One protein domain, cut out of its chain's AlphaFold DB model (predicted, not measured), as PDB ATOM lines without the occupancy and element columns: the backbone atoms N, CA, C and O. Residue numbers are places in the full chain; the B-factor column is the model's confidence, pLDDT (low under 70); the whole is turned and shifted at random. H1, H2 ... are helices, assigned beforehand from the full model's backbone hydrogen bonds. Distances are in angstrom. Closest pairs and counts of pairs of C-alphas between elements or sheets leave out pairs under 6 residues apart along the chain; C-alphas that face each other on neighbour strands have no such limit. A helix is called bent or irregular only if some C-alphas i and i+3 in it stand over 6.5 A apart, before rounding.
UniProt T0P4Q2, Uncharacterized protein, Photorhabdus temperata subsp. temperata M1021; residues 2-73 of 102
ATOM      1  N   ASP A   2     157.825 119.943 172.789       84.94
ATOM      2  CA  ASP A   2     159.107 120.658 172.817       84.94
ATOM      3  C   ASP A   2     160.121 120.134 171.798       84.94
ATOM      4  O   ASP A   2     160.693 120.935 171.078       84.94
ATOM      5  N   GLU A   3     160.223 118.820 171.601       89.44
ATOM      6  CA  GLU A   3     161.125 118.229 170.597       89.44
ATOM      7  C   GLU A   3     160.872 118.735 169.159       89.44
ATOM      8  O   GLU A   3     161.801 119.063 168.420       89.44
ATOM      9  N   ILE A   4     159.603 118.880 168.759       90.81
ATOM     10  CA  ILE A   4     159.237 119.431 167.440       90.81
ATOM     11  C   ILE A   4     159.600 120.915 167.368       90.81
ATOM     12  O   ILE A   4     160.044 121.405 166.335       90.81
ATOM     13  N   ILE A   5     159.403 121.644 168.465       89.94
ATOM     14  CA  ILE A   5     159.698 123.074 168.538       89.94
ATOM     15  C   ILE A   5     161.207 123.308 168.460       89.94
ATOM     16  O   ILE A   5     161.650 124.175 167.710       89.94
ATOM     17  N   GLU A   6     161.987 122.553 169.226       92.50
ATOM     18  CA  GLU A   6     163.442 122.653 169.279       92.50
ATOM     19  C   GLU A   6     164.069 122.279 167.941       92.50
ATOM     20  O   GLU A   6     164.852 123.067 167.416       92.50
ATOM     21  N   SER A   7     163.646 121.164 167.336       93.44
ATOM     22  CA  SER A   7     164.110 120.764 166.000       93.44
ATOM     23  C   SER A   7     163.734 121.783 164.914       93.44
ATOM     24  O   SER A   7     164.529 122.093 164.031       93.44
ATOM     25  N   TYR A   8     162.546 122.385 164.998       94.50
ATOM     26  CA  TYR A   8     162.128 123.434 164.067       94.50
ATOM     27  C   TYR A   8     162.966 124.719 164.211       94.50
ATOM     28  O   TYR A   8     163.277 125.385 163.221       94.50
ATOM     29  N   ILE A   9     163.352 125.073 165.440       92.69
ATOM     30  CA  ILE A   9     164.202 126.239 165.726       92.69
ATOM     31  C   ILE A   9     165.651 125.984 165.328       92.69
ATOM     32  O   ILE A   9     166.282 126.895 164.795       92.69
ATOM     33  N   SER A  10     166.176 124.780 165.564       94.12
ATOM     34  CA  SER A  10     167.548 124.437 165.180       94.12
ATOM     35  C   SER A  10     167.754 124.523 163.670       94.12
ATOM     36  O   SER A  10     168.826 124.912 163.221       94.12
ATOM     37  N   GLU A  11     166.707 124.262 162.885       94.06
ATOM     38  CA  GLU A  11     166.690 124.456 161.429       94.06
ATOM     39  C   GLU A  11     166.585 125.927 160.981       94.06
ATOM     40  O   GLU A  11     166.540 126.220 159.779       94.06
ATOM     41  N   GLY A  12     166.507 126.867 161.930       93.75
ATOM     42  CA  GLY A  12     166.378 128.298 161.665       93.75
ATOM     43  C   GLY A  12     165.048 128.679 161.012       93.75
ATOM     44  O   GLY A  12     164.973 129.694 160.319       93.75
ATOM     45  N   LEU A  13     164.002 127.861 161.177       94.25
ATOM     46  CA  LEU A  13     162.721 128.084 160.514       94.25
ATOM     47  C   LEU A  13     161.908 129.192 161.195       94.25
ATOM     48  O   LEU A  13     161.963 129.417 162.406       94.25
ATOM     49  N   TYR A  14     161.124 129.899 160.383       92.38
ATOM     50  CA  TYR A  14     160.363 131.061 160.823       92.38
ATOM     51  C   TYR A  14     159.307 130.708 161.879       92.38
ATOM     52  O   TYR A  14     158.409 129.904 161.642       92.38
ATOM     53  N   LEU A  15     159.334 131.402 163.019       92.00
ATOM     54  CA  LEU A  15     158.274 131.348 164.025       92.00
ATOM     55  C   LEU A  15     157.440 132.625 164.003       92.00
ATOM     56  O   LEU A  15     157.972 133.729 164.149       92.00
ATOM     57  N   SER A  16     156.118 132.468 163.926       88.62
ATOM     58  CA  SER A  16     155.205 133.606 164.041       88.62
ATOM     59  C   SER A  16     155.270 134.238 165.436       88.62
ATOM     60  O   SER A  16     155.555 133.565 166.432       88.62
ATOM     61  N   ALA A  17     154.954 135.533 165.529       88.31
ATOM     62  CA  ALA A  17     154.912 136.251 166.804       88.31
ATOM     63  C   ALA A  17     153.985 135.572 167.831       88.31
ATOM     64  O   ALA A  17     154.343 135.458 169.000       88.31
ATOM     65  N   GLY A  18     152.842 135.040 167.379       87.50
ATOM     66  CA  GLY A  18     151.909 134.303 168.236       87.50
ATOM     67  C   GLY A  18     152.509 133.026 168.828       87.50
ATOM     68  O   GLY A  18     152.235 132.701 169.978       87.50
ATOM     69  N   VAL A  19     153.381 132.333 168.091       90.31
ATOM     70  CA  VAL A  19     154.084 131.143 168.599       90.31
ATOM     71  C   VAL A  19     155.191 131.532 169.568       90.31
ATOM     72  O   VAL A  19     155.338 130.892 170.604       90.31
ATOM     73  N   LYS A  20     155.944 132.600 169.274       91.50
ATOM     74  CA  LYS A  20     156.962 133.129 170.195       91.50
ATOM     75  C   LYS A  20     156.334 133.525 171.535       91.50
ATOM     76  O   LYS A  20     156.817 133.098 172.579       91.50
ATOM     77  N   LEU A  21     155.214 134.253 171.496       89.94
ATOM     78  CA  LEU A  21     154.438 134.602 172.685       89.94
ATOM     79  C   LEU A  21     153.855 133.360 173.368       89.94
ATOM     80  O   LEU A  21     153.930 133.235 174.585       89.94
ATOM     81  N   GLY A  22     153.319 132.418 172.591       89.81
ATOM     82  CA  GLY A  22     152.763 131.177 173.119       89.81
ATOM     83  C   GLY A  22     153.789 130.360 173.907       89.81
ATOM     84  O   GLY A  22     153.488 129.863 174.984       89.81
ATOM     85  N   ARG A  23     155.032 130.291 173.418       88.94
ATOM     86  CA  ARG A  23     156.139 129.651 174.141       88.94
ATOM     87  C   ARG A  23     156.509 130.397 175.421       88.94
ATOM     88  O   ARG A  23     156.727 129.754 176.439       88.94
ATOM     89  N   PHE A  24     156.550 131.729 175.382       90.12
ATOM     90  CA  PHE A  24     156.823 132.549 176.566       90.12
ATOM     91  C   PHE A  24     155.778 132.342 177.676       90.12
ATOM     92  O   PHE A  24     156.127 132.274 178.849       90.12
ATOM     93  N   LEU A  25     154.505 132.182 177.306       90.00
ATOM     94  CA  LEU A  25     153.397 131.943 178.241       90.00
ATOM     95  C   LEU A  25     153.308 130.488 178.749       90.00
ATOM     96  O   LEU A  25     152.400 130.162 179.517       90.00
ATOM     97  N   GLY A  26     154.210 129.601 178.312       88.00
ATOM     98  CA  GLY A  26     154.234 128.194 178.707       88.00
ATOM     99  C   GLY A  26     152.912 127.479 178.412       88.00
ATOM    100  O   GLY A  26     152.379 127.548 177.302       88.00
ATOM    101  N   VAL A  27     152.353 126.812 179.427       83.06
ATOM    102  CA  VAL A  27     151.110 126.024 179.319       83.06
ATOM    103  C   VAL A  27     149.942 126.859 178.776       83.06
ATOM    104  O   VAL A  27     149.171 126.377 177.947       83.06
ATOM    105  N   HIS A  28     149.835 128.136 179.156       82.62
ATOM    106  CA  HIS A  28     148.736 129.006 178.719       82.62
ATOM    107  C   HIS A  28     148.814 129.394 177.237       82.62
ATOM    108  O   HIS A  28     147.797 129.700 176.614       82.62
ATOM    109  N   GLY A  29     150.010 129.373 176.651       85.50
ATOM    110  CA  GLY A  29     150.228 129.682 175.242       85.50
ATOM    111  C   GLY A  29     150.304 128.453 174.338       85.50
ATOM    112  O   GLY A  29     150.348 128.590 173.111       85.50
ATOM    113  N   GLN A  30     150.268 127.253 174.922       86.12
ATOM    114  CA  GLN A  30     150.463 125.984 174.226       86.12
ATOM    115  C   GLN A  30     149.458 125.766 173.088       86.12
ATOM    116  O   GLN A  30     149.811 125.208 172.049       86.12
ATOM    117  N   PHE A  31     148.227 126.268 173.225       86.50
ATOM    118  CA  PHE A  31     147.226 126.193 172.160       86.50
ATOM    119  C   PHE A  31     147.672 126.913 170.879       86.50
ATOM    120  O   PHE A  31     147.559 126.350 169.792       86.50
ATOM    121  N   GLN A  32     148.234 128.122 170.987       88.69
ATOM    122  CA  GLN A  32     148.707 128.883 169.821       88.69
ATOM    123  C   GLN A  32     149.856 128.159 169.111       88.69
ATOM    124  O   GLN A  32     149.903 128.099 167.880       88.69
ATOM    125  N   VAL A  33     150.749 127.554 169.897       91.62
ATOM    126  CA  VAL A  33     151.862 126.745 169.395       91.62
ATOM    127  C   VAL A  33     151.339 125.501 168.670       91.62
ATOM    128  O   VAL A  33     151.702 125.255 167.521       91.62
ATOM    129  N   ALA A  34     150.410 124.763 169.282       91.06
ATOM    130  CA  ALA A  34     149.804 123.571 168.691       91.06
ATOM    131  C   ALA A  34     149.062 123.878 167.379       91.06
ATOM    132  O   ALA A  34     149.230 123.164 166.391       91.06
ATOM    133  N   VAL A  35     148.284 124.967 167.337       91.88
ATOM    134  CA  VAL A  35     147.565 125.416 166.131       91.88
ATOM    135  C   VAL A  35     148.533 125.706 164.987       91.88
ATOM    136  O   VAL A  35     148.246 125.368 163.838       91.88
ATOM    137  N   PHE A  36     149.668 126.339 165.276       94.19
ATOM    138  CA  PHE A  36     150.669 126.658 164.264       94.19
ATOM    139  C   PHE A  36     151.262 125.397 163.628       94.19
ATOM    140  O   PHE A  36     151.216 125.253 162.404       94.19
ATOM    141  N   PHE A  37     151.737 124.449 164.440       94.50
ATOM    142  CA  PHE A  37     152.300 123.200 163.917       94.50
ATOM    143  C   PHE A  37     151.247 122.320 163.243       94.50
ATOM    144  O   PHE A  37     151.537 121.699 162.224       94.50
ATOM    145  N   TYR A  38     150.001 122.327 163.727       94.00
ATOM    146  CA  TYR A  38     148.895 121.648 163.051       94.00
ATOM    147  C   TYR A  38     148.648 122.207 161.641       94.00
ATOM    148  O   TYR A  38     148.444 121.447 160.694       94.00
ATOM    149  N   LYS A  39     148.704 123.533 161.464       94.50
ATOM    150  CA  LYS A  39     148.553 124.165 160.142       94.50
ATOM    151  C   LYS A  39     149.701 123.814 159.194       94.50
ATOM    152  O   LYS A  39     149.436 123.560 158.022       94.50
ATOM    153  N   LEU A  40     150.939 123.748 159.690       95.69
ATOM    154  CA  LEU A  40     152.086 123.272 158.904       95.69
ATOM    155  C   LEU A  40     151.911 121.806 158.486       95.69
ATOM    156  O   LEU A  40     152.020 121.471 157.306       95.69
ATOM    157  N   LEU A  41     151.540 120.949 159.436       95.19
ATOM    158  CA  LEU A  41     151.333 119.519 159.208       95.19
ATOM    159  C   LEU A  41     150.218 119.231 158.194       95.19
ATOM    160  O   LEU A  41     150.296 118.267 157.444       95.19
ATOM    161  N   THR A  42     149.181 120.067 158.163       93.94
ATOM    162  CA  THR A  42     148.038 119.929 157.243       93.94
ATOM    163  C   THR A  42     148.204 120.703 155.934       93.94
ATOM    164  O   THR A  42     147.295 120.699 155.108       93.94
ATOM    165  N   GLY A  43     149.330 121.397 155.736       94.81
ATOM    166  CA  GLY A  43     149.560 122.204 154.532       94.81
ATOM    167  C   GLY A  43     148.650 123.433 154.425       94.81
ATOM    168  O   GLY A  43     148.503 124.019 153.351       94.81
ATOM    169  N   LYS A  44     147.998 123.843 155.521       93.94
ATOM    170  CA  LYS A  44     147.057 124.965 155.502       93.94
ATOM    171  C   LYS A  44     147.824 126.269 155.313       93.94
ATOM    172  O   LYS A  44     148.597 126.659 156.184       93.94
ATOM    173  N   ARG A  45     147.553 126.981 154.211       92.06
ATOM    174  CA  ARG A  45     148.204 128.265 153.906       92.06
ATOM    175  C   ARG A  45     148.065 129.254 155.062       92.06
ATOM    176  O   ARG A  45     146.965 129.694 155.397       92.06
ATOM    177  N   MET A  46     149.204 129.648 155.618       93.50
ATOM    178  CA  MET A  46     149.308 130.704 156.619       93.50
ATOM    179  C   MET A  46     149.888 131.967 156.000       93.50
ATOM    180  O   MET A  46     150.908 131.921 155.311       93.50
ATOM    181  N   ARG A  47     149.230 133.099 156.257       89.94
ATOM    182  CA  ARG A  47     149.797 134.414 155.963       89.94
ATOM    183  C   ARG A  47     150.839 134.746 157.017       89.94
ATOM    184  O   ARG A  47     150.574 134.585 158.208       89.94
ATOM    185  N   ILE A  48     151.981 135.227 156.556       88.44
ATOM    186  CA  ILE A  48     152.998 135.852 157.395       88.44
ATOM    187  C   ILE A  48     153.199 137.261 156.844       88.44
ATOM    188  O   ILE A  48     153.049 137.478 155.644       88.44
ATOM    189  N   ASN A  49     153.438 138.229 157.719       79.00
ATOM    190  CA  ASN A  49     153.651 139.615 157.310       79.00
ATOM    191  C   ASN A  49     155.148 139.933 157.389       79.00
ATOM    192  O   ASN A  49     155.551 140.879 158.059       79.00
ATOM    193  N   GLU A  50     155.954 139.053 156.791       82.75
ATOM    194  CA  GLU A  50     157.401 139.224 156.711       82.75
ATOM    195  C   GLU A  50     157.775 140.049 155.484       82.75
ATOM    196  O   GLU A  50     157.030 140.127 154.503       82.75
ATOM    197  N   LYS A  51     158.936 140.702 155.553       80.56
ATOM    198  CA  LYS A  51     159.371 141.668 154.533       80.56
ATOM    199  C   LYS A  51     159.558 141.025 153.153       80.56
ATOM    200  O   LYS A  51     159.361 141.679 152.133       80.56
ATOM    201  N   ASP A  52     159.951 139.761 153.134       84.00
ATOM    202  CA  ASP A  52     160.321 138.969 151.963       84.00
ATOM    203  C   ASP A  52     159.227 137.985 151.519       84.00
ATOM    204  O   ASP A  52     159.284 137.473 150.401       84.00
ATOM    205  N   SER A  53     158.200 137.734 152.343       84.50
ATOM    206  CA  SER A  53     157.108 136.835 151.971       84.50
ATOM    207  C   SER A  53     155.774 137.164 152.640       84.50
ATOM    208  O   SER A  53     155.674 137.382 153.843       84.50
ATOM    209  N   LYS A  54     154.702 137.081 151.844       90.19
ATOM    210  CA  LYS A  54     153.298 137.187 152.287       90.19
ATOM    211  C   LYS A  54     152.764 135.894 152.919       90.19
ATOM    212  O   LYS A  54     151.731 135.893 153.597       90.19
ATOM    213  N   TYR A  55     153.406 134.765 152.635       92.81
ATOM    214  CA  TYR A  55     152.963 133.442 153.065       92.81
ATOM    215  C   TYR A  55     154.102 132.659 153.697       92.81
ATOM    216  O   TYR A  55     155.276 132.888 153.423       92.81
ATOM    217  N   MET A  56     153.735 131.715 154.551       94.62
ATOM    218  CA  MET A  56     154.691 130.830 155.192       94.62
ATOM    219  C   MET A  56     155.567 130.100 154.164       94.62
ATOM    220  O   MET A  56     155.053 129.612 153.157       94.62
ATOM    221  N   TYR A  57     156.871 130.017 154.429       94.12
ATOM    222  CA  TYR A  57     157.835 129.385 153.526       94.12
ATOM    223  C   TYR A  57     157.557 127.893 153.353       94.12
ATOM    224  O   TYR A  57     157.318 127.192 154.338       94.12
ATOM    225  N   GLN A  58     157.677 127.390 152.120       94.25
ATOM    226  CA  GLN A  58     157.432 125.979 151.803       94.25
ATOM    227  C   GLN A  58     158.296 125.032 152.652       94.25
ATOM    228  O   GLN A  58     157.766 124.091 153.234       94.25
ATOM    229  N   LYS A  59     159.572 125.393 152.876       95.31
ATOM    230  CA  LYS A  59     160.514 124.659 153.745       95.31
ATOM    231  C   LYS A  59     159.938 124.350 155.135       95.31
ATOM    232  O   LYS A  59     160.232 123.310 155.707       95.31
ATOM    233  N   SER A  60     159.098 125.235 155.681       95.38
ATOM    234  CA  SER A  60     158.459 125.016 156.984       95.38
ATOM    235  C   SER A  60     157.409 123.910 156.965       95.38
ATOM    236  O   SER A  60     157.269 123.187 157.949       95.38
ATOM    237  N   TYR A  61     156.653 123.800 155.873       96.50
ATOM    238  CA  TYR A  61     155.676 122.729 155.693       96.50
ATOM    239  C   TYR A  61     156.396 121.413 155.434       96.50
ATOM    240  O   TYR A  61     156.117 120.438 156.126       96.50
ATOM    241  N   ASP A  62     157.359 121.421 154.510       96.56
ATOM    242  CA  ASP A  62     158.126 120.234 154.133       96.56
ATOM    243  C   ASP A  62     158.829 119.635 155.353       96.56
ATOM    244  O   ASP A  62     158.744 118.433 155.588       96.56
ATOM    245  N   PHE A  63     159.448 120.473 156.190       96.44
ATOM    246  CA  PHE A  63     160.090 120.021 157.421       96.44
ATOM    247  C   PHE A  63     159.114 119.283 158.345       96.44
ATOM    248  O   PHE A  63     159.365 118.142 158.721       96.44
ATOM    249  N   ILE A  64     157.974 119.898 158.678       95.50
ATOM    250  CA  ILE A  64     157.000 119.297 159.601       95.50
ATOM    251  C   ILE A  64     156.338 118.049 159.012       95.50
ATOM    252  O   ILE A  64     156.041 117.114 159.752       95.50
ATOM    253  N   GLN A  65     156.099 118.017 157.703       95.06
ATOM    254  CA  GLN A  65     155.476 116.874 157.034       95.06
ATOM    255  C   GLN A  65     156.434 115.689 156.872       95.06
ATOM    256  O   GLN A  65     155.975 114.549 156.860       95.06
ATOM    257  N   ASN A  66     157.743 115.946 156.811       95.31
ATOM    258  CA  ASN A  66     158.778 114.914 156.763       95.31
ATOM    259  C   ASN A  66     159.158 114.362 158.148       95.31
ATOM    260  O   ASN A  66     159.897 113.380 158.223       95.31
ATOM    261  N   LEU A  67     158.674 114.958 159.245       93.69
ATOM    262  CA  LEU A  67     158.919 114.423 160.580       93.69
ATOM    263  C   LEU A  67     158.259 113.043 160.756       93.69
ATOM    264  O   LEU A  67     157.141 112.819 160.280       93.69
ATOM    265  N   PRO A  68     158.899 112.133 161.511       92.44
ATOM    266  CA  PRO A  68     158.324 110.844 161.861       92.44
ATOM    267  C   PRO A  68     156.892 110.950 162.406       92.44
ATOM    268  O   PRO A  68     156.566 111.800 163.239       92.44
ATOM    269  N   SER A  69     156.017 110.056 161.940       86.62
ATOM    270  CA  SER A  69     154.596 110.064 162.313       86.62
ATOM    271  C   SER A  69     154.393 109.950 163.827       86.62
ATOM    272  O   SER A  69     153.528 110.618 164.376       86.62
ATOM    273  N   ASN A  70     155.228 109.183 164.534       86.69
ATOM    274  CA  ASN A  70     155.176 109.071 165.999       86.69
ATOM    275  C   ASN A  70     155.304 110.430 166.719       86.69
ATOM    276  O   ASN A  70     154.663 110.626 167.749       86.69
ATOM    277  N   LEU A  71     156.064 111.377 166.159       85.62
ATOM    278  CA  LEU A  71     156.219 112.729 166.692       85.62
ATOM    279  C   LEU A  71     155.007 113.607 166.351       85.62
ATOM    280  O   LEU A  71     154.506 114.344 167.199       85.62
ATOM    281  N   THR A  72     154.487 113.514 165.127       90.31
ATOM    282  CA  THR A  72     153.431 114.420 164.638       90.31
ATOM    283  C   THR A  72     152.006 113.951 164.943       90.31
ATOM    284  O   THR A  72     151.079 114.766 164.968       90.31
ATOM    285  N   HIS A  73     151.800 112.661 165.220       88.88
ATOM    286  CA  HIS A  73     150.476 112.067 165.422       88.88
ATOM    287  C   HIS A  73     149.735 112.685 166.617       88.88
ATOM    288  O   HIS A  73     148.538 112.970 166.529       88.88
TER     289      HIS A  73
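AT A GLANCE: This is residues 2 to 73 of the 102 residues of an uncharacterized protein of Photorhabdus temperata subsp. temperata M1021 (UniProt T0P4Q2). A kinked helix, H3, forms one long side of this small helical domain, with H2 folded back on its first part as a helical hairpin and H4 crossing its last part nearly at a right angle. H1 lies loosely in the space between these arms, near H3 and H4, while the short H5 follows H4 at the end of the printed part and residues 42 to 57 make a long loop between H3 and H4. The printed part has 72 residues with five named helices, in the order H1 to H5, and no named strand; its class is all helix. It is compact, with a radius of gyration of the C-alphas of 11.7 A and spans of 30 by 27 by 21 A.

IN THESE COORDINATES: H3, residues 26 to 41, is 21.5 A long and begins at C-alpha 26, (154.234, 128.194, 178.707). It is irregular, with C-alphas 28 and 31 7.3 A apart, and has a kink of 31 degrees near residue 33. H2 is residues 17 to 24, 10.6 A; H4 is residues 58 to 66, 12.2 A. H1, residues 2 to 10, is 12.0 A long and begins at C-alpha 2, (159.107, 120.658, 172.817). H5, residues 69 to 73, is 5.5 A long and ends at C-alpha 73, (150.476, 112.067, 165.422).

HOW THE PARTS SIT: H2 and H3 touch, closest at the C-alphas of Gly 22 and Gly 29, 3.6 A, and run opposite ways at a steep tilt of 43 degrees. H3 touches H4 with residues 37 to 41 alone, about perpendicular at 84 degrees; the closest C-alphas are those of Leu 40 and Tyr 61, 4.8 A. H1 and H3 are near each other, with 5 pairs of C-alphas within 10 A. H1 and H4 are close but not clearly touching, the closest C-alphas being those of Tyr 8 and Phe 63, 7.7 A. H5 is close to but not clearly touching H1, the closest C-alphas being those of Ile 4 and Leu 71, 7.4 A. H2 is apart from H4 and H5. Every O i to N i+4 pair is within hydrogen-bond range in H1, H2, H4 and H5, and 10 of 12 are in H3.

THE WHOLE: The C-alphas farthest apart are those of Lys 51 and Asn 70, 34.8 A. The link from H3 to H4 is long, with 16 residues. The printed part has no cut, and no printed residue is under 70 in pLDDT.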